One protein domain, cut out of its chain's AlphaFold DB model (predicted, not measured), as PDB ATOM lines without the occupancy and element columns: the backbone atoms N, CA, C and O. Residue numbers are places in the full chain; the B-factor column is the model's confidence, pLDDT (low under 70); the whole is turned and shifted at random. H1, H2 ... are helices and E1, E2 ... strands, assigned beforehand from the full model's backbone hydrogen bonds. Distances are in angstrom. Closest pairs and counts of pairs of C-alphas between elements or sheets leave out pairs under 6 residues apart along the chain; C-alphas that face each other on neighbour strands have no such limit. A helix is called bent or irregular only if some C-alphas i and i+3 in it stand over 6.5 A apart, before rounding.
ATOM      1  N   THR A   4     144.192 134.823 106.760       53.47
ATOM      2  CA  THR A   4     143.073 135.086 105.849       53.47
ATOM      3  C   THR A   4     141.906 134.157 106.149       53.47
ATOM      4  O   THR A   4     142.074 132.938 106.168       53.47
ATOM      5  N   VAL A   5     140.711 134.717 106.316       57.09
ATOM      6  CA  VAL A   5     139.456 133.974 106.469       57.09
ATOM      7  C   VAL A   5     138.602 134.166 105.230       57.09
ATOM      8  O   VAL A   5     138.367 135.291 104.787       57.09
ATOM      9  N   VAL A   6     138.116 133.052 104.685       57.38
ATOM     10  CA  VAL A   6     137.208 133.081 103.543       57.38
ATOM     11  C   VAL A   6     135.771 133.085 104.055       57.38
ATOM     12  O   VAL A   6     135.411 132.276 104.904       57.38
ATOM     13  N   VAL A   7     134.951 133.997 103.555       60.97
ATOM     14  CA  VAL A   7     133.548 134.163 103.923       60.97
ATOM     15  C   VAL A   7     132.689 133.797 102.720       60.97
ATOM     16  O   VAL A   7     132.904 134.311 101.622       60.97
ATOM     17  N   ASP A   8     131.732 132.898 102.916       58.56
ATOM     18  CA  ASP A   8     130.796 132.531 101.869       58.56
ATOM     19  C   ASP A   8     129.836 133.689 101.575       58.56
ATOM     20  O   ASP A   8     129.114 134.154 102.458       58.56
ATOM     21  N   GLU A   9     129.836 134.166 100.327       58.09
ATOM     22  CA  GLU A   9     128.981 135.288  99.914       58.09
ATOM     23  C   GLU A   9     127.493 134.952 100.077       58.09
ATOM     24  O   GLU A   9     126.724 135.791 100.540       58.09
ATOM     25  N   THR A  10     127.088 133.710  99.797       57.22
ATOM     26  CA  THR A  10     125.670 133.322  99.794       57.22
ATOM     27  C   THR A  10     125.076 133.226 101.200       57.22
ATOM     28  O   THR A  10     123.907 133.554 101.388       57.22
ATOM     29  N   GLY A  11     125.877 132.848 102.202       49.94
ATOM     30  CA  GLY A  11     125.448 132.791 103.603       49.94
ATOM     31  C   GLY A  11     125.389 134.142 104.325       49.94
ATOM     32  O   GLY A  11     124.681 134.273 105.319       49.94
ATOM     33  N   VAL A  12     126.112 135.159 103.838       52.22
ATOM     34  CA  VAL A  12     126.122 136.517 104.425       52.22
ATOM     35  C   VAL A  12     125.147 137.464 103.714       52.22
ATOM     36  O   VAL A  12     124.607 138.383 104.337       52.22
ATOM     37  N   GLU A  13     124.845 137.212 102.437       47.53
ATOM     38  CA  GLU A  13     123.901 137.998 101.630       47.53
ATOM     39  C   GLU A  13     122.475 138.057 102.211       47.53
ATOM     40  O   GLU A  13     121.760 139.025 101.945       47.53
ATOM     41  N   ALA A  14     122.080 137.110 103.073       45.62
ATOM     42  CA  ALA A  14     120.788 137.143 103.766       45.62
ATOM     43  C   ALA A  14     120.614 138.369 104.689       45.62
ATOM     44  O   ALA A  14     119.482 138.725 105.013       45.62
ATOM     45  N   HIS A  15     121.697 139.044 105.097       37.94
ATOM     46  CA  HIS A  15     121.646 140.176 106.033       37.94
ATOM     47  C   HIS A  15     122.419 141.427 105.591       37.94
ATOM     48  O   HIS A  15     122.430 142.423 106.319       37.94
ATOM     49  N   THR A  16     123.089 141.452 104.432       30.52
ATOM     50  CA  THR A  16     123.731 142.691 103.942       30.52
ATOM     51  C   THR A  16     124.114 142.619 102.457       30.52
ATOM     52  O   THR A  16     124.718 141.654 102.001       30.52
ATOM     53  N   GLN A  17     123.771 143.661 101.689       28.00
ATOM     54  CA  GLN A  17     124.071 143.772 100.256       28.00
ATOM     55  C   GLN A  17     125.548 144.140  99.968       28.00
ATOM     56  O   GLN A  17     126.066 145.093 100.542       28.00
ATOM     57  N   GLN A  18     126.119 143.457  98.959       26.31
ATOM     58  CA  GLN A  18     127.280 143.781  98.093       26.31
ATOM     59  C   GLN A  18     128.749 143.641  98.606       26.31
ATOM     60  O   GLN A  18     129.314 144.568  99.170       26.31
ATOM     61  N   ARG A  19     129.396 142.528  98.179       27.45
ATOM     62  CA  ARG A  19     130.527 142.382  97.202       27.45
ATOM     63  C   ARG A  19     132.001 142.815  97.532       27.45
ATOM     64  O   ARG A  19     132.262 144.010  97.619       27.45
ATOM     65  N   LEU A  20     132.965 141.847  97.442       26.25
ATOM     66  CA  LEU A  20     134.219 141.799  96.599       26.25
ATOM     67  C   LEU A  20     135.623 141.438  97.214       26.25
ATOM     68  O   LEU A  20     136.191 142.198  97.990       26.25
ATOM     69  N   PHE A  21     136.232 140.389  96.611       25.20
ATOM     70  CA  PHE A  21     137.658 140.028  96.329       25.20
ATOM     71  C   PHE A  21     138.620 139.417  97.381       25.20
ATOM     72  O   PHE A  21     138.509 139.609  98.583       25.20
ATOM     73  N   ALA A  22     139.575 138.626  96.850       22.91
ATOM     74  CA  ALA A  22     140.286 137.506  97.479       22.91
ATOM     75  C   ALA A  22     141.829 137.582  97.446       22.91
ATOM     76  O   ALA A  22     142.371 138.098  96.469       22.91
ATOM     77  N   ALA A  23     142.513 136.942  98.415       21.59
ATOM     78  CA  ALA A  23     143.832 136.290  98.254       21.59
ATOM     79  C   ALA A  23     144.203 135.347  99.436       21.59
ATOM     80  O   ALA A  23     144.203 135.776 100.579       21.59
ATOM     81  N   ASP A  24     144.530 134.093  99.090       25.11
ATOM     82  CA  ASP A  24     145.141 132.942  99.802       25.11
ATOM     83  C   ASP A  24     144.750 132.533 101.247       25.11
ATOM     84  O   ASP A  24     144.694 133.374 102.134       25.11
ATOM     85  N   PRO A  25     144.519 131.221 101.515       32.03
ATOM     86  CA  PRO A  25     143.747 130.741 102.661       32.03
ATOM     87  C   PRO A  25     144.609 130.033 103.720       32.03
ATOM     88  O   PRO A  25     145.228 129.014 103.426       32.03
ATOM     89  N   GLU A  26     144.548 130.499 104.966       39.94
ATOM     90  CA  GLU A  26     144.852 129.656 106.129       39.94
ATOM     91  C   GLU A  26     143.587 129.529 107.003       39.94
ATOM     92  O   GLU A  26     143.327 130.285 107.943       39.94
ATOM     93  N   ASP A  27     142.786 128.545 106.574       58.94
ATOM     94  CA  ASP A  27     142.000 127.562 107.332       58.94
ATOM     95  C   ASP A  27     140.861 128.021 108.250       58.94
ATOM     96  O   ASP A  27     140.723 127.575 109.389       58.94
ATOM     97  N   CYS A  28     139.960 128.856 107.730       64.12
ATOM     98  CA  CYS A  28     138.590 128.942 108.243       64.12
ATOM     99  C   CYS A  28     137.638 129.473 107.162       64.12
ATOM    100  O   CYS A  28     137.950 130.465 106.495       64.12
ATOM    101  N   PHE A  29     136.483 128.819 107.001       75.88
ATOM    102  CA  PHE A  29     135.436 129.210 106.057       75.88
ATOM    103  C   PHE A  29     134.186 129.664 106.799       75.88
ATOM    104  O   PHE A  29     133.420 128.808 107.223       75.88
ATOM    105  N   VAL A  30     133.942 130.965 106.943       82.69
ATOM    106  CA  VAL A  30     132.695 131.460 107.552       82.69
ATOM    107  C   VAL A  30     131.564 131.288 106.547       82.69
ATOM    108  O   VAL A  30     131.543 131.966 105.527       82.69
ATOM    109  N   ILE A  31     130.639 130.371 106.816       81.12
ATOM    110  CA  ILE A  31     129.551 130.008 105.896       81.12
ATOM    111  C   ILE A  31     128.214 130.659 106.254       81.12
ATOM    112  O   ILE A  31     127.271 130.544 105.484       81.12
ATOM    113  N   GLY A  32     128.111 131.327 107.404       82.38
ATOM    114  CA  GLY A  32     126.910 132.066 107.780       82.38
ATOM    115  C   GLY A  32     127.040 132.785 109.119       82.38
ATOM    116  O   GLY A  32     127.915 132.476 109.935       82.38
ATOM    117  N   LEU A  33     126.165 133.767 109.323       85.38
ATOM    118  CA  LEU A  33     126.060 134.564 110.542       85.38
ATOM    119  C   LEU A  33     124.670 134.356 111.135       85.38
ATOM    120  O   LEU A  33     123.685 134.563 110.436       85.38
ATOM    121  N   ILE A  34     124.599 133.955 112.402       83.88
ATOM    122  CA  ILE A  34     123.332 133.696 113.091       83.88
ATOM    123  C   ILE A  34     123.123 134.759 114.164       83.88
ATOM    124  O   ILE A  34     123.919 134.790 115.105       83.88
ATOM    125  N   PRO A  35     122.094 135.614 114.071       83.25
ATOM    126  CA  PRO A  35     121.807 136.584 115.121       83.25
ATOM    127  C   PRO A  35     121.441 135.877 116.421       83.25
ATOM    128  O   PRO A  35     120.675 134.921 116.421       83.25
ATOM    129  N   THR A  36     121.968 136.358 117.549       83.25
ATOM    130  CA  THR A  36     121.473 135.894 118.842       83.25
ATOM    131  C   THR A  36     120.100 136.510 119.105       83.25
ATOM    132  O   THR A  36     119.974 137.738 119.019       83.25
ATOM    133  N   PRO A  37     119.083 135.699 119.452       79.12
ATOM    134  CA  PRO A  37     117.773 136.205 119.833       79.12
ATOM    135  C   PRO A  37     117.879 137.192 120.988       79.12
ATOM    136  O   PRO A  37     118.722 137.042 121.873       79.12
ATOM    137  N   LEU A  38     117.023 138.208 121.006       72.44
ATOM    138  CA  LEU A  38     116.938 139.079 122.172       72.44
ATOM    139  C   LEU A  38     116.265 138.307 123.316       72.44
ATOM    140  O   LEU A  38     115.265 137.639 123.053       72.44
ATOM    141  N   PRO A  39     116.758 138.416 124.564       67.25
ATOM    142  CA  PRO A  39     116.069 137.841 125.711       67.25
ATOM    143  C   PRO A  39     114.630 138.360 125.766       67.25
ATOM    144  O   PRO A  39     114.398 139.565 125.596       67.25
ATOM    145  N   ASP A  55     123.727 146.131 127.764       57.72
ATOM    146  CA  ASP A  55     122.599 145.284 128.184       57.72
ATOM    147  C   ASP A  55     122.264 144.209 127.134       57.72
ATOM    148  O   ASP A  55     121.567 143.251 127.442       57.72
ATOM    149  N   VAL A  56     122.766 144.357 125.900       59.66
ATOM    150  CA  VAL A  56     122.651 143.352 124.823       59.66
ATOM    151  C   VAL A  56     123.657 142.202 125.013       59.66
ATOM    152  O   VAL A  56     123.490 141.135 124.433       59.66
ATOM    153  N   LEU A  57     124.702 142.394 125.827       70.44
ATOM    154  CA  LEU A  57     125.727 141.383 126.086       70.44
ATOM    155  C   LEU A  57     125.441 140.578 127.343       70.44
ATOM    156  O   LEU A  57     126.044 140.806 128.394       70.44
ATOM    157  N   ASP A  58     124.565 139.597 127.187       77.88
ATOM    158  CA  ASP A  58     124.335 138.560 128.178       77.88
ATOM    159  C   ASP A  58     125.147 137.307 127.819       77.88
ATOM    160  O   ASP A  58     124.862 136.606 126.849       77.88
ATOM    161  N   ALA A  59     126.202 137.047 128.592       82.12
ATOM    162  CA  ALA A  59     127.079 135.911 128.349       82.12
ATOM    163  C   ALA A  59     126.397 134.564 128.606       82.12
ATOM    164  O   ALA A  59     126.761 133.593 127.949       82.12
ATOM    165  N   GLU A  60     125.445 134.492 129.535       84.88
ATOM    166  CA  GLU A  60     124.720 133.262 129.850       84.88
ATOM    167  C   GLU A  60     123.758 132.932 128.710       84.88
ATOM    168  O   GLU A  60     123.867 131.866 128.106       84.88
ATOM    169  N   TRP A  61     122.940 133.908 128.308       84.88
ATOM    170  CA  TRP A  61     122.011 133.767 127.184       84.88
ATOM    171  C   TRP A  61     122.716 133.419 125.869       84.88
ATOM    172  O   TRP A  61     122.318 132.511 125.144       84.88
ATOM    173  N   MET A  62     123.810 134.115 125.555       85.69
ATOM    174  CA  MET A  62     124.579 133.845 124.343       85.69
ATOM    175  C   MET A  62     125.292 132.490 124.370       85.69
ATOM    176  O   MET A  62     125.484 131.885 123.316       85.69
ATOM    177  N   SER A  63     125.712 132.029 125.550       87.38
ATOM    178  CA  SER A  63     126.305 130.699 125.702       87.38
ATOM    179  C   SER A  63     125.251 129.618 125.519       87.38
ATOM    180  O   SER A  63     125.518 128.646 124.824       87.38
ATOM    181  N   GLU A  64     124.048 129.814 126.055       87.94
ATOM    182  CA  GLU A  64     122.927 128.900 125.840       87.94
ATOM    183  C   GLU A  64     122.544 128.833 124.359       87.94
ATOM    184  O   GLU A  64     122.475 127.755 123.774       87.94
ATOM    185  N   HIS A  65     122.435 129.988 123.698       89.44
ATOM    186  CA  HIS A  65     122.211 130.040 122.258       89.44
ATOM    187  C   HIS A  65     123.312 129.294 121.477       89.44
ATOM    188  O   HIS A  65     123.020 128.482 120.600       89.44
ATOM    189  N   ALA A  66     124.587 129.500 121.826       87.38
ATOM    190  CA  ALA A  66     125.701 128.771 121.220       87.38
ATOM    191  C   ALA A  66     125.635 127.259 121.468       87.38
ATOM    192  O   ALA A  66     125.955 126.476 120.571       87.38
ATOM    193  N   HIS A  67     125.221 126.844 122.664       88.38
ATOM    194  CA  HIS A  67     125.043 125.443 123.010       88.38
ATOM    195  C   HIS A  67     123.968 124.791 122.130       88.38
ATOM    196  O   HIS A  67     124.232 123.773 121.484       88.38
ATOM    197  N   GLN A  68     122.798 125.425 122.026       90.38
ATOM    198  CA  GLN A  68     121.672 124.951 121.221       90.38
ATOM    199  C   GLN A  68     122.027 124.891 119.733       90.38
ATOM    200  O   GLN A  68     121.874 123.843 119.104       90.38
ATOM    201  N   VAL A  69     122.620 125.956 119.183       90.19
ATOM    202  CA  VAL A  69     123.080 125.975 117.787       90.19
ATOM    203  C   VAL A  69     124.115 124.881 117.539       90.19
ATOM    204  O   VAL A  69     124.018 124.171 116.547       90.19
ATOM    205  N   ASN A  70     125.080 124.667 118.439       88.38
ATOM    206  CA  ASN A  70     126.104 123.636 118.247       88.38
ATOM    207  C   ASN A  70     125.527 122.212 118.140       88.38
ATOM    208  O   ASN A  70     126.083 121.394 117.397       88.38
ATOM    209  N   ARG A  71     124.417 121.918 118.833       89.06
ATOM    210  CA  ARG A  71     123.694 120.633 118.727       89.06
ATOM    211  C   ARG A  71     123.066 120.439 117.344       89.06
ATOM    212  O   ARG A  71     122.980 119.304 116.873       89.06
ATOM    213  N   MET A  72     122.690 121.537 116.687       92.06
ATOM    214  CA  MET A  72     122.114 121.561 115.340       92.06
ATOM    215  C   MET A  72     123.165 121.412 114.230       92.06
ATOM    216  O   MET A  72     122.811 121.141 113.086       92.06
ATOM    217  N   LEU A  73     124.462 121.575 114.521       90.56
ATOM    218  CA  LEU A  73     125.516 121.554 113.499       90.56
ATOM    219  C   LEU A  73     126.024 120.137 113.196       90.56
ATOM    220  O   LEU A  73     126.589 119.498 114.097       90.56
ATOM    221  N   PRO A  74     125.932 119.687 111.926       92.25
ATOM    222  CA  PRO A  74     126.578 118.465 111.474       92.25
ATOM    223  C   PRO A  74     128.107 118.517 111.549       92.25
ATOM    224  O   PRO A  74     128.718 119.573 111.736       92.25
ATOM    225  N   GLY A  75     128.742 117.368 111.338       88.19
ATOM    226  CA  GLY A  75     130.192 117.219 111.330       88.19
ATOM    227  C   GLY A  75     130.882 118.179 110.368       88.19
ATOM    228  O   GLY A  75     130.403 118.452 109.268       88.19
ATOM    229  N   GLY A  76     132.030 118.706 110.784       81.25
ATOM    230  CA  GLY A  76     132.794 119.664 109.988       81.25
ATOM    231  C   GLY A  76     132.222 121.082 109.999       81.25
ATOM    232  O   GLY A  76     132.931 121.990 109.580       81.25
ATOM    233  N   LEU A  77     131.015 121.304 110.536       85.31
ATOM    234  CA  LEU A  77     130.493 122.634 110.852       85.31
ATOM    235  C   LEU A  77     130.672 122.940 112.340       85.31
ATOM    236  O   LEU A  77     130.489 122.075 113.199       85.31
ATOM    237  N   ALA A  78     131.020 124.184 112.650       83.81
ATOM    238  CA  ALA A  78     131.209 124.636 114.017       83.81
ATOM    239  C   ALA A  78     131.019 126.145 114.167       83.81
ATOM    240  O   ALA A  78     131.159 126.918 113.218       83.81
ATOM    241  N   ILE A  79     130.776 126.570 115.404       83.00
ATOM    242  CA  ILE A  79     130.880 127.973 115.797       83.00
ATOM    243  C   ILE A  79     132.369 128.322 115.881       83.00
ATOM    244  O   ILE A  79     133.112 127.718 116.658       83.00
ATOM    245  N   VAL A  80     132.807 129.297 115.083       80.50
ATOM    246  CA  VAL A  80     134.209 129.764 115.048       80.50
ATOM    247  C   VAL A  80     134.398 131.148 115.637       80.50
ATOM    248  O   VAL A  80     135.518 131.660 115.664       80.50
ATOM    249  N   GLY A  81     133.324 131.768 116.109       84.06
ATOM    250  CA  GLY A  81     133.401 133.095 116.674       84.06
ATOM    251  C   GLY A  81     132.057 133.766 116.856       84.06
ATOM    252  O   GLY A  81     131.005 133.133 116.786       84.06
ATOM    253  N   ALA A  82     132.122 135.074 117.056       85.50
ATOM    254  CA  ALA A  82     130.965 135.946 117.154       85.50
ATOM    255  C   ALA A  82     131.081 137.084 116.139       85.50
ATOM    256  O   ALA A  82     132.179 137.438 115.697       85.50
ATOM    257  N   TYR A  83     129.951 137.686 115.792       85.12
ATOM    258  CA  TYR A  83     129.923 138.935 115.054       85.12
ATOM    259  C   TYR A  83     129.249 140.045 115.857       85.12
ATOM    260  O   TYR A  83     128.384 139.793 116.692       85.12
ATOM    261  N   LEU A  84     129.661 141.279 115.587       84.69
ATOM    262  CA  LEU A  84     129.136 142.498 116.178       84.69
ATOM    263  C   LEU A  84     128.780 143.479 115.066       84.69
ATOM    264  O   LEU A  84     129.652 144.008 114.380       84.69
ATOM    265  N   PHE A  85     127.497 143.762 114.921       82.12
ATOM    266  CA  PHE A  85     126.985 144.817 114.067       82.12
ATOM    267  C   PHE A  85     126.786 146.076 114.908       82.12
ATOM    268  O   PHE A  85     125.797 146.181 115.623       82.12
ATOM    269  N   ALA A  86     127.731 147.012 114.882       79.38
ATOM    270  CA  ALA A  86     127.680 148.224 115.700       79.38
ATOM    271  C   ALA A  86     128.527 149.355 115.096       79.38
ATOM    272  O   ALA A  86     129.399 149.123 114.261       79.38
ATOM    273  N   GLY A  87     128.293 150.598 115.528       75.19
ATOM    274  CA  GLY A  87     129.162 151.727 115.172       75.19
ATOM    275  C   GLY A  87     130.565 151.567 115.775       75.19
ATOM    276  O   GLY A  87     130.748 150.790 116.717       75.19
ATOM    277  N   ALA A  88     131.555 152.302 115.261       76.62
ATOM    278  CA  ALA A  88     132.951 152.180 115.700       76.62
ATOM    279  C   ALA A  88     133.127 152.383 117.219       76.62
ATOM    280  O   ALA A  88     133.750 151.549 117.879       76.62
ATOM    281  N   ASP A  89     132.501 153.421 117.782       76.38
ATOM    282  CA  ASP A  89     132.594 153.750 119.211       76.38
ATOM    283  C   ASP A  89     131.962 152.669 120.101       76.38
ATOM    284  O   ASP A  89     132.551 152.230 121.089       76.38
ATOM    285  N   ALA A  90     130.772 152.189 119.722       75.19
ATOM    286  CA  ALA A  90     130.084 151.114 120.434       75.19
ATOM    287  C   ALA A  90     130.877 149.804 120.359       75.19
ATOM    288  O   ALA A  90     130.996 149.093 121.351       75.19
ATOM    289  N   SER A  91     131.479 149.514 119.205       74.38
ATOM    290  CA  SER A  91     132.310 148.327 119.038       74.38
ATOM    291  C   SER A  91     133.530 148.369 119.946       74.38
ATOM    292  O   SER A  91     133.770 147.413 120.678       74.38
ATOM    293  N   ALA A  92     134.249 149.495 119.975       79.06
ATOM    294  CA  ALA A  92     135.402 149.681 120.849       79.06
ATOM    295  C   ALA A  92     135.050 149.501 122.337       79.06
ATOM    296  O   ALA A  92     135.817 148.882 123.074       79.06
ATOM    297  N   ALA A  93     133.873 149.971 122.764       79.19
ATOM    298  CA  ALA A  93     133.388 149.802 124.133       79.19
ATOM    299  C   ALA A  93     133.031 148.343 124.490       79.19
ATOM    300  O   ALA A  93     133.151 147.950 125.652       79.19
ATOM    301  N   LEU A  94     132.598 147.534 123.514       78.38
ATOM    302  CA  LEU A  94     132.180 146.141 123.723       78.38
ATOM    303  C   LEU A  94     133.336 145.134 123.612       78.38
ATOM    304  O   LEU A  94     133.251 144.060 124.208       78.38
ATOM    305  N   LEU A  95     134.433 145.479 122.922       78.25
ATOM    306  CA  LEU A  95     135.592 144.595 122.706       78.25
ATOM    307  C   LEU A  95     136.101 143.877 123.976       78.25
ATOM    308  O   LEU A  95     136.307 142.666 123.903       78.25
ATOM    309  N   PRO A  96     136.270 144.531 125.146       78.31
ATOM    310  CA  PRO A  96     136.751 143.835 126.344       78.31
ATOM    311  C   PRO A  96     135.789 142.748 126.846       78.31
ATOM    312  O   PRO A  96     136.225 141.725 127.365       78.31
ATOM    313  N   LYS A  97     134.476 142.946 126.673       79.00
ATOM    314  CA  LYS A  97     133.447 141.967 127.058       79.00
ATOM    315  C   LYS A  97     133.330 140.826 126.048       79.00
ATOM    316  O   LYS A  97     133.012 139.708 126.439       79.00
ATOM    317  N   MET A  98     133.636 141.092 124.776       80.69
ATOM    318  CA  MET A  98     133.665 140.078 123.716       80.69
ATOM    319  C   MET A  98     134.654 138.955 123.991       80.69
ATOM    320  O   MET A  98     134.338 137.807 123.713       80.69
ATOM    321  N   HIS A  99     135.816 139.255 124.571       80.44
ATOM    322  CA  HIS A  99     136.782 138.218 124.937       80.44
ATOM    323  C   HIS A  99     136.201 137.209 125.941       80.44
ATOM    324  O   HIS A  99     136.245 136.005 125.694       80.44
ATOM    325  N   LEU A 100     135.595 137.701 127.028       82.25
ATOM    326  CA  LEU A 100     134.965 136.854 128.047       82.25
ATOM    327  C   LEU A 100     133.798 136.052 127.473       82.25
ATOM    328  O   LEU A 100     133.664 134.865 127.747       82.25
ATOM    329  N   LEU A 101     132.982 136.694 126.642       84.00
ATOM    330  CA  LEU A 101     131.881 136.033 125.963       84.00
ATOM    331  C   LEU A 101     132.370 134.902 125.051       84.00
ATOM    332  O   LEU A 101     131.824 133.807 125.095       84.00
ATOM    333  N   LEU A 102     133.391 135.149 124.228       82.31
ATOM    334  CA  LEU A 102     133.947 134.140 123.326       82.31
ATOM    335  C   LEU A 102     134.502 132.940 124.102       82.31
ATOM    336  O   LEU A 102     134.373 131.807 123.642       82.31
ATOM    337  N   HIS A 103     135.063 133.169 125.293       83.31
ATOM    338  CA  HIS A 103     135.436 132.087 126.201       83.31
ATOM    339  C   HIS A 103     134.216 131.258 126.626       83.31
ATOM    340  O   HIS A 103     134.257 130.032 126.548       83.31
ATOM    341  N   SER A 104     133.118 131.897 127.036       84.25
ATOM    342  CA  SER A 104     131.890 131.184 127.418       84.25
ATOM    343  C   SER A 104     131.246 130.439 126.239       84.25
ATOM    344  O   SER A 104     130.871 129.279 126.387       84.25
ATOM    345  N   ILE A 105     131.226 131.038 125.044       80.31
ATOM    346  CA  ILE A 105     130.760 130.398 123.801       80.31
ATOM    347  C   ILE A 105     131.600 129.157 123.477       80.31
ATOM    348  O   ILE A 105     131.051 128.125 123.097       80.31
ATOM    349  N   ARG A 106     132.927 129.224 123.647       79.06
ATOM    350  CA  ARG A 106     133.818 128.071 123.445       79.06
ATOM    351  C   ARG A 106     133.462 126.924 124.390       79.06
ATOM    352  O   ARG A 106     133.384 125.776 123.965       79.06
ATOM    353  N   GLU A 107     133.228 127.227 125.660       80.56
ATOM    354  CA  GLU A 107     132.823 126.215 126.637       80.56
ATOM    355  C   GLU A 107     131.466 125.592 126.280       80.56
ATOM    356  O   GLU A 107     131.323 124.368 126.303       80.56
ATOM    357  N   ALA A 108     130.498 126.420 125.884       78.44
ATOM    358  CA  ALA A 108     129.147 125.998 125.526       78.44
ATOM    359  C   ALA A 108     129.074 125.178 124.226       78.44
ATOM    360  O   ALA A 108     128.284 124.236 124.125       78.44
ATOM    361  N   ALA A 109     129.950 125.466 123.260       68.06
ATOM    362  CA  ALA A 109     130.088 124.712 122.014       68.06
ATOM    363  C   ALA A 109     130.712 123.308 122.205       68.06
ATOM    364  O   ALA A 109     130.992 122.612 121.228       68.06
ATOM    365  N   GLY A 110     130.920 122.861 123.448       63.69
ATOM    366  CA  GLY A 110     131.349 121.496 123.753       63.69
ATOM    367  C   GLY A 110     132.851 121.263 123.593       63.69
ATOM    368  O   GLY A 110     133.292 120.119 123.584       63.69
ATOM    369  N   TYR A 111     133.666 122.321 123.530       58.25
ATOM    370  CA  TYR A 111     135.132 122.217 123.474       58.25
ATOM    371  C   TYR A 111     135.790 121.890 124.834       58.25
ATOM    372  O   TYR A 111     136.984 122.140 125.030       58.25
ATOM    373  N   ARG A 112     135.025 121.344 125.789       47.59
ATOM    374  CA  ARG A 112     135.483 121.017 127.144       47.59
ATOM    375  C   ARG A 112     136.445 119.825 127.155       47.59
ATOM    376  O   ARG A 112     136.245 118.824 126.473       47.59
ATOM    377  N   GLY A 113     137.468 119.893 128.007       44.09
ATOM    378  CA  GLY A 113     138.344 118.755 128.314       44.09
ATOM    379  C   GLY A 113     139.434 118.447 127.274       44.09
ATOM    380  O   GLY A 113     139.904 119.324 126.552       44.09
ATOM    381  N   LYS A 114     139.890 117.183 127.238       33.66
ATOM    382  CA  LYS A 114     141.076 116.711 126.483       33.66
ATOM    383  C   LYS A 114     140.964 116.825 124.953       33.66
ATOM    384  O   LYS A 114     141.977 116.683 124.281       33.66
ATOM    385  N   GLN A 115     139.769 117.084 124.419       42.69
ATOM    386  CA  GLN A 115     139.505 117.207 122.979       42.69
ATOM    387  C   GLN A 115     139.886 118.581 122.395       42.69
ATOM    388  O   GLN A 115     139.819 118.746 121.191       42.69
ATOM    389  N   GLY A 116     140.319 119.549 123.217       49.56
ATOM    390  CA  GLY A 116     141.047 120.750 122.780       49.56
ATOM    391  C   GLY A 116     140.389 121.580 121.669       49.56
ATOM    392  O   GLY A 116     140.797 121.497 120.520       49.56
ATOM    393  N   GLY A 117     139.432 122.454 121.997       56.44
ATOM    394  CA  GLY A 117     138.895 123.410 121.013       56.44
ATOM    395  C   GLY A 117     139.897 124.468 120.543       56.44
ATOM    396  O   GLY A 117     140.949 124.638 121.172       56.44
ATOM    397  N   PRO A 118     139.546 125.251 119.505       65.69
ATOM    398  CA  PRO A 118     140.435 126.259 118.938       65.69
ATOM    399  C   PRO A 118     140.926 127.225 120.023       65.69
ATOM    400  O   PRO A 118     140.154 127.663 120.880       65.69
ATOM    401  N   SER A 119     142.226 127.522 120.009       69.56
ATOM    402  CA  SER A 119     142.835 128.492 120.927       69.56
ATOM    403  C   SER A 119     142.458 129.927 120.568       69.56
ATOM    404  O   SER A 119     142.441 130.791 121.440       69.56
ATOM    405  N   GLU A 120     142.115 130.172 119.302       78.12
ATOM    406  CA  GLU A 120     141.675 131.468 118.802       78.12
ATOM    407  C   GLU A 120     140.271 131.382 118.181       78.12
ATOM    408  O   GLU A 120     140.019 130.491 117.366       78.12
ATOM    409  N   LEU A 121     139.383 132.329 118.504       81.69
ATOM    410  CA  LEU A 121     138.103 132.518 117.802       81.69
ATOM    411  C   LEU A 121     138.065 133.853 117.058       81.69
ATOM    412  O   LEU A 121     138.786 134.798 117.380       81.69
ATOM    413  N   LEU A 122     137.190 133.928 116.064       84.50
ATOM    414  CA  LEU A 122     136.985 135.112 115.246       84.50
ATOM    415  C   LEU A 122     136.004 136.085 115.907       84.50
ATOM    416  O   LEU A 122     134.958 135.703 116.427       84.50
ATOM    417  N   LEU A 123     136.317 137.371 115.823       86.69
ATOM    418  CA  LEU A 123     135.376 138.452 116.054       86.69
ATOM    419  C   LEU A 123     135.205 139.228 114.752       86.69
ATOM    420  O   LEU A 123     136.112 139.955 114.336       86.69
ATOM    421  N   LEU A 124     134.048 139.064 114.117       86.50
ATOM    422  CA  LEU A 124     133.666 139.812 112.923       86.50
ATOM    423  C   LEU A 124     132.931 141.088 113.336       86.50
ATOM    424  O   LEU A 124     131.850 141.038 113.902       86.50
ATOM    425  N   GLN A 125     133.478 142.249 113.028       85.88
ATOM    426  CA  GLN A 125     132.827 143.526 113.272       85.88
ATOM    427  C   GLN A 125     132.285 144.090 111.958       85.88
ATOM    428  O   GLN A 125     133.028 144.281 110.992       85.88
ATOM    429  N   ILE A 126     130.989 144.388 111.952       85.25
ATOM    430  CA  ILE A 126     130.262 144.994 110.843       85.25
ATOM    431  C   ILE A 126     129.881 146.407 111.274       85.25
ATOM    432  O   ILE A 126     129.025 146.613 112.136       85.25
ATOM    433  N   ALA A 127     130.549 147.396 110.693       80.88
ATOM    434  CA  ALA A 127     130.337 148.790 111.042       80.88
ATOM    435  C   ALA A 127     128.930 149.234 110.605       80.88
ATOM    436  O   ALA A 127     128.601 149.204 109.419       80.88
ATOM    437  N   SER A 128     128.071 149.629 111.548       76.62
ATOM    438  CA  SER A 128     126.666 149.935 111.231       76.62
ATOM    439  C   SER A 128     126.502 151.166 110.327       76.62
ATOM    440  O   SER A 128     125.535 151.230 109.561       76.62
ATOM    441  N   ASP A 129     127.459 152.094 110.388       76.50
ATOM    442  CA  ASP A 129     127.537 153.363 109.659       76.50
ATOM    443  C   ASP A 129     128.108 153.212 108.242       76.50
ATOM    444  O   ASP A 129     127.549 153.741 107.285       76.50
ATOM    445  N   THR A 130     129.203 152.465 108.096       81.38
ATOM    446  CA  THR A 130     129.945 152.319 106.832       81.38
ATOM    447  C   THR A 130     129.687 150.995 106.125       81.38
ATOM    448  O   THR A 130     130.139 150.822 104.995       81.38
ATOM    449  N   LYS A 131     129.004 150.052 106.785       76.44
ATOM    450  CA  LYS A 131     128.806 148.658 106.345       76.44
ATOM    451  C   LYS A 131     130.110 147.905 106.062       76.44
ATOM    452  O   LYS A 131     130.102 146.877 105.399       76.44
ATOM    453  N   LYS A 132     131.241 148.404 106.569       83.44
ATOM    454  CA  LYS A 132     132.547 147.763 106.406       83.44
ATOM    455  C   LYS A 132     132.676 146.559 107.329       83.44
ATOM    456  O   LYS A 132     132.345 146.646 108.512       83.44
ATOM    457  N   TYR A 133     133.232 145.484 106.785       83.06
ATOM    458  CA  TYR A 133     133.594 144.281 107.521       83.06
ATOM    459  C   TYR A 133     135.048 144.371 107.964       83.06
ATOM    460  O   TYR A 133     135.935 144.708 107.181       83.06
ATOM    461  N   THR A 134     135.292 144.049 109.225       85.75
ATOM    462  CA  THR A 134     136.637 143.877 109.776       85.75
ATOM    463  C   THR A 134     136.633 142.641 110.654       85.75
ATOM    464  O   THR A 134     135.641 142.385 111.330       85.75
ATOM    465  N   ALA A 135     137.710 141.865 110.658       86.75
ATOM    466  CA  ALA A 135     137.807 140.690 111.510       86.75
ATOM    467  C   ALA A 135     139.080 140.711 112.344       86.75
ATOM    468  O   ALA A 135     140.125 141.227 111.935       86.75
ATOM    469  N   LYS A 136     138.971 140.141 113.540       86.12
ATOM    470  CA  LYS A 136     140.097 139.902 114.434       86.12
ATOM    471  C   LYS A 136     140.058 138.460 114.913       86.12
ATOM    472  O   LYS A 136     138.995 137.963 115.265       86.12
ATOM    473  N   SER A 137     141.212 137.813 114.953       85.06
ATOM    474  CA  SER A 137     141.412 136.573 115.696       85.06
ATOM    475  C   SER A 137     141.715 136.941 117.142       85.06
ATOM    476  O   SER A 137     142.542 137.826 117.374       85.06
ATOM    477  N   ILE A 138     141.042 136.313 118.098       82.81
ATOM    478  CA  ILE A 138     141.200 136.563 119.531       82.81
ATOM    479  C   ILE A 138     141.682 135.278 120.184       82.81
ATOM    480  O   ILE A 138     140.978 134.273 120.136       82.81
ATOM    481  N   ASP A 139     142.855 135.323 120.815       82.00
ATOM    482  CA  ASP A 139     143.347 134.214 121.634       82.00
ATOM    483  C   ASP A 139     142.555 134.139 122.946       82.00
ATOM    484  O   ASP A 139     142.593 135.043 123.785       82.00
ATOM    485  N   ILE A 140     141.820 133.043 123.111       76.19
ATOM    486  CA  ILE A 140     140.937 132.793 124.253       76.19
ATOM    487  C   ILE A 140     141.690 132.139 125.407       76.19
ATOM    488  O   ILE A 140     141.273 132.237 126.560       76.19
ATOM    489  N   THR A 141     142.824 131.502 125.121       73.56
ATOM    490  CA  THR A 141     143.651 130.857 126.144       73.56
ATOM    491  C   THR A 141     144.412 131.883 126.982       73.56
ATOM    492  O   THR A 141     144.715 131.643 128.155       73.56
ATOM    493  N   ASN A 142     144.672 133.064 126.416       72.50
ATOM    494  CA  ASN A 142     145.282 134.178 127.122       72.50
ATOM    495  C   ASN A 142     144.222 135.033 127.843       72.50
ATOM    496  O   ASN A 142     143.304 135.576 127.229       72.50
ATOM    497  N   LYS A 143     144.413 135.261 129.149       67.44
ATOM    498  CA  LYS A 143     143.563 136.138 129.979       67.44
ATOM    499  C   LYS A 143     143.503 137.592 129.490       67.44
ATOM    500  O   LYS A 143     142.603 138.317 129.895       67.44
ATOM    501  N   LYS A 144     144.471 138.031 128.676       67.94
ATOM    502  CA  LYS A 144     144.508 139.384 128.098       67.94
ATOM    503  C   LYS A 144     143.715 139.528 126.796       67.94
ATOM    504  O   LYS A 144     143.425 140.660 126.424       67.94
ATOM    505  N   GLY A 145     143.371 138.423 126.128       68.25
ATOM    506  CA  GLY A 145     142.626 138.458 124.870       68.25
ATOM    507  C   GLY A 145     143.376 139.147 123.737       68.25
ATOM    508  O   GLY A 145     142.843 140.067 123.118       68.25
ATOM    509  N   ASP A 146     144.622 138.736 123.485       79.12
ATOM    510  CA  ASP A 146     145.430 139.319 122.413       79.12
ATOM    511  C   ASP A 146     144.710 139.166 121.066       79.12
ATOM    512  O   ASP A 146     144.224 138.086 120.717       79.12
ATOM    513  N   THR A 147     144.639 140.263 120.307       82.44
ATOM    514  CA  THR A 147     143.915 140.301 119.029       82.44
ATOM    515  C   THR A 147     144.867 140.454 117.854       82.44
ATOM    516  O   THR A 147     145.792 141.268 117.896       82.44
ATOM    517  N   LYS A 148     144.619 139.703 116.781       85.50
ATOM    518  CA  LYS A 148     145.352 139.791 115.511       85.50
ATOM    519  C   LYS A 148     144.374 140.177 114.402       85.50
ATOM    520  O   LYS A 148     143.316 139.556 114.323       85.50
ATOM    521  N   PRO A 149     144.674 141.178 113.558       85.94
ATOM    522  CA  PRO A 149     143.828 141.477 112.410       85.94
ATOM    523  C   PRO A 149     143.778 140.273 111.463       85.94
ATOM    524  O   PRO A 149     144.777 139.569 111.290       85.94
ATOM    525  N   VAL A 150     142.602 140.043 110.889       83.25
ATOM    526  CA  VAL A 150     142.323 138.958 109.948       83.25
ATOM    527  C   VAL A 150     141.850 139.568 108.639       83.25
ATOM    528  O   VAL A 150     140.936 140.397 108.631       83.25
ATOM    529  N   ASP A 151     142.460 139.130 107.545       82.69
ATOM    530  CA  ASP A 151     142.057 139.525 106.203       82.69
ATOM    531  C   ASP A 151     140.817 138.727 105.795       82.69
ATOM    532  O   ASP A 151     140.763 137.506 105.949       82.69
ATOM    533  N   LEU A 152     139.794 139.423 105.305       79.00
ATOM    534  CA  LEU A 152     138.535 138.814 104.888       79.00
ATOM    535  C   LEU A 152     138.493 138.672 103.376       79.00
ATOM    536  O   LEU A 152     138.746 139.626 102.643       79.00
ATOM    537  N   VAL A 153     138.125 137.481 102.924       81.62
ATOM    538  CA  VAL A 153     138.027 137.133 101.513       81.62
ATOM    539  C   VAL A 153     136.655 136.553 101.237       81.62
ATOM    540  O   VAL A 153     136.338 135.473 101.708       81.62
ATOM    541  N   PHE A 154     135.846 137.221 100.432       76.94
ATOM    542  CA  PHE A 154     134.496 136.751 100.138       76.94
ATOM    543  C   PHE A 154     134.490 135.910  98.851       76.94
ATOM    544  O   PHE A 154     135.047 136.336  97.836       76.94
ATOM    545  N   GLN A 155     133.955 134.686  98.906       76.31
ATOM    546  CA  GLN A 155     133.890 133.746  97.774       76.31
ATOM    547  C   GLN A 155     132.653 132.850  97.884       76.31
ATOM    548  O   GLN A 155     132.294 132.453  98.980       76.31
ATOM    549  N   SER A 156     132.044 132.440  96.770       77.75
ATOM    550  CA  SER A 156     131.034 131.370  96.796       77.75
ATOM    551  C   SER A 156     131.722 130.004  96.881       77.75
ATOM    552  O   SER A 156     132.338 129.546  95.917       77.75
ATOM    553  N   ILE A 157     131.642 129.369  98.048       79.06
ATOM    554  CA  ILE A 157     132.326 128.110  98.369       79.06
ATOM    555  C   ILE A 157     131.368 127.021  98.849       79.06
ATOM    556  O   ILE A 157     131.719 125.847  98.734       79.06
ATOM    557  N   ALA A 158     130.166 127.364  99.330       80.81
ATOM    558  CA  ALA A 158     129.191 126.406  99.857       80.81
ATOM    559  C   ALA A 158     128.887 125.269  98.862       80.81
ATOM    560  O   ALA A 158     128.880 124.092  99.222       80.81
ATOM    561  N   SER A 159     128.743 125.606  97.578       85.19
ATOM    562  CA  SER A 159     128.471 124.657  96.486       85.19
ATOM    563  C   SER A 159     129.613 123.681  96.181       85.19
ATOM    564  O   SER A 159     129.402 122.720  95.440       85.19
ATOM    565  N   SER A 160     130.803 123.906  96.745       85.25
ATOM    566  CA  SER A 160     131.962 123.030  96.572       85.25
ATOM    567  C   SER A 160     132.144 122.001  97.678       85.25
ATOM    568  O   SER A 160     132.947 121.081  97.528       85.25
ATOM    569  N   GLY A 494     125.808 138.072 117.175       46.16
ATOM    570  CA  GLY A 494     125.447 136.706 116.857       46.16
ATOM    571  C   GLY A 494     126.651 135.804 116.656       46.16
ATOM    572  O   GLY A 494     127.795 136.220 116.830       46.16
ATOM    573  N   LEU A 495     126.388 134.550 116.325       43.09
ATOM    574  CA  LEU A 495     127.391 133.511 116.143       43.09
ATOM    575  C   LEU A 495     127.904 133.531 114.702       43.09
ATOM    576  O   LEU A 495     127.136 133.686 113.754       43.09
ATOM    577  N   ALA A 496     129.213 133.362 114.533       38.41
ATOM    578  CA  ALA A 496     129.814 133.106 113.232       38.41
ATOM    579  C   ALA A 496     129.983 131.592 113.063       38.41
ATOM    580  O   ALA A 496     130.769 130.965 113.784       38.41
ATOM    581  N   LEU A 497     129.246 131.009 112.117       34.47
ATOM    582  CA  LEU A 497     129.381 129.604 111.755       34.47
ATOM    583  C   LEU A 497     130.417 129.433 110.658       34.47
ATOM    584  O   LEU A 497     130.427 130.172 109.673       34.47
ATOM    585  N   ALA A 498     131.245 128.407 110.793       38.47
ATOM    586  CA  ALA A 498     132.175 128.014 109.757       38.47
ATOM    587  C   ALA A 498     132.201 126.515 109.523       38.47
ATOM    588  O   ALA A 498     131.822 125.721 110.381       38.47
ATOM    589  N   ALA A 499     132.728 126.150 108.361       28.89
ATOM    590  CA  ALA A 499     133.234 124.814 108.141       28.89
ATOM    591  C   ALA A 499     134.724 124.758 108.526       28.89
ATOM    592  O   ALA A 499     135.541 125.522 107.999       28.89
ATOM    593  N   LEU A 500     135.076 123.882 109.468       32.06
ATOM    594  CA  LEU A 500     136.444 123.706 109.957       32.06
ATOM    595  C   LEU A 500     137.244 122.821 108.995       32.06
ATOM    596  O   LEU A 500     136.872 121.683 108.715       32.06
ATOM    597  N   ILE A 501     138.400 123.316 108.548       30.17
ATOM    598  CA  ILE A 501     139.485 122.454 108.073       30.17
ATOM    599  C   ILE A 501     140.122 121.839 109.323       30.17
ATOM    600  O   ILE A 501     140.450 122.553 110.267       30.17
TER     601      ILE A 501
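Overview. This is residues 4 to 39, 55 to 160 and 494 to 501 of the 513 residues of an uncharacterized protein of Acanthamoeba castellanii str. Neff (UniProt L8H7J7). A closed barrel of seven strands has two longer helices packed slantwise on its outside, H2 over E7 and H3 over E3 and E4, while the short helix H1 sits outside it near E2. Residues 111 to 116, between H3 and E4, stick out. The 150 printed residues hold three named helices and seven named strands, in the order E1 H1 E2 H2 E3 H3 E4 E5 E6 E7; the barrel is mixed and the class is mixed, helices and strands. The whole is compact, with a radius of gyration of the C-alphas of 14.5 A, and spans 37 by 36 by 29 A.

Arrangement. Round the ring run E1, residues 4 to 8, E2, 29 to 35, E7, 494 to 499, E3, 77 to 86, E4, 120 to 127, E5, 133 to 139, and E6, 147 to 155, and back to E1. E1 and E2 are parallel, with N 8 and O 30 at 2.8 A. E7 is antiparallel to E2, with N 34 and O 495 at 2.9 A, and to E3, with N 80 and O 496 at 2.9 A. E3 and E4 are parallel at 35 degrees, with N 84 and O 124 at 2.8 A. E4, E5 and E6 form a meander, each strand the antiparallel neighbour of the one before, and its two hairpins have N 123 and O 136 at 2.8 A and N 137 and O 148 at 2.8 A. E6 pairs with E5 over residues 147 to 150 and with E1, parallel, over 151 to 155, with N 7 and O 153 at 2.7 A. H3, residues 88 to 108, is on the barrel over E3 and E4 at a height over the sheet of 7.7 A; its closest C-alphas to E4 are those of Ala 88 and Ala 127, 6.3 A. E3, H3 and E4 make a strand-helix-strand unit, parallel neighbour strands with a helix between, and its crossover is right-handed; E1, H1, residues 9 to 12, and E2 make another. H2, residues 59 to 72, is over E7 at 9.7 A, only just not over E3, on which 2 of its C-alphas fall. H2 and H3 touch at a steep tilt of 56 degrees, the same way, H3 with residues 100 to 108 alone; the closest C-alphas are those of His 67 and Ala 108, 4.8 A. H1 is on the barrel at 4.7 A, over none of the strands; its closest C-alphas to E2 are those of Gly 11 and Gly 32, 4.5 A. Every O i to N i+4 pair is within hydrogen-bond range in H2, 13 of 17 are in H3, and H1 is too short for one.

Along the chain. E1 begins at C-alpha 4, (143.073, 135.086, 105.849), and E7 ends at C-alpha 499, (133.234, 124.814, 108.141). From first to last C-alpha H3 measures 28.2 A, E3 26.2 A, E6 24.4 A, E4 22.1 A and H2 20.0 A. E3 bends by 53 degrees at residue 80. H3 is irregular, C-alphas 93 and 96 being 7.2 A apart, and has a kink of 58 degrees near residue 96.

Size, cuts and confidence. The C-alphas of Lys 114 and Asp 129, the two farthest apart, are 42.5 A apart. Residues 40 to 54 and 161 to 493 are not printed; the gaps are 10.2 A from C-alpha 39 to 55 and 25.3 A from C-alpha 160 to 494. The links H1 to E2 and H3 to E4 are long. The mean pLDDT of the printed part is 70.4; residues 4 to 28, 109 to 119 and 494 to 501 are among those under 70.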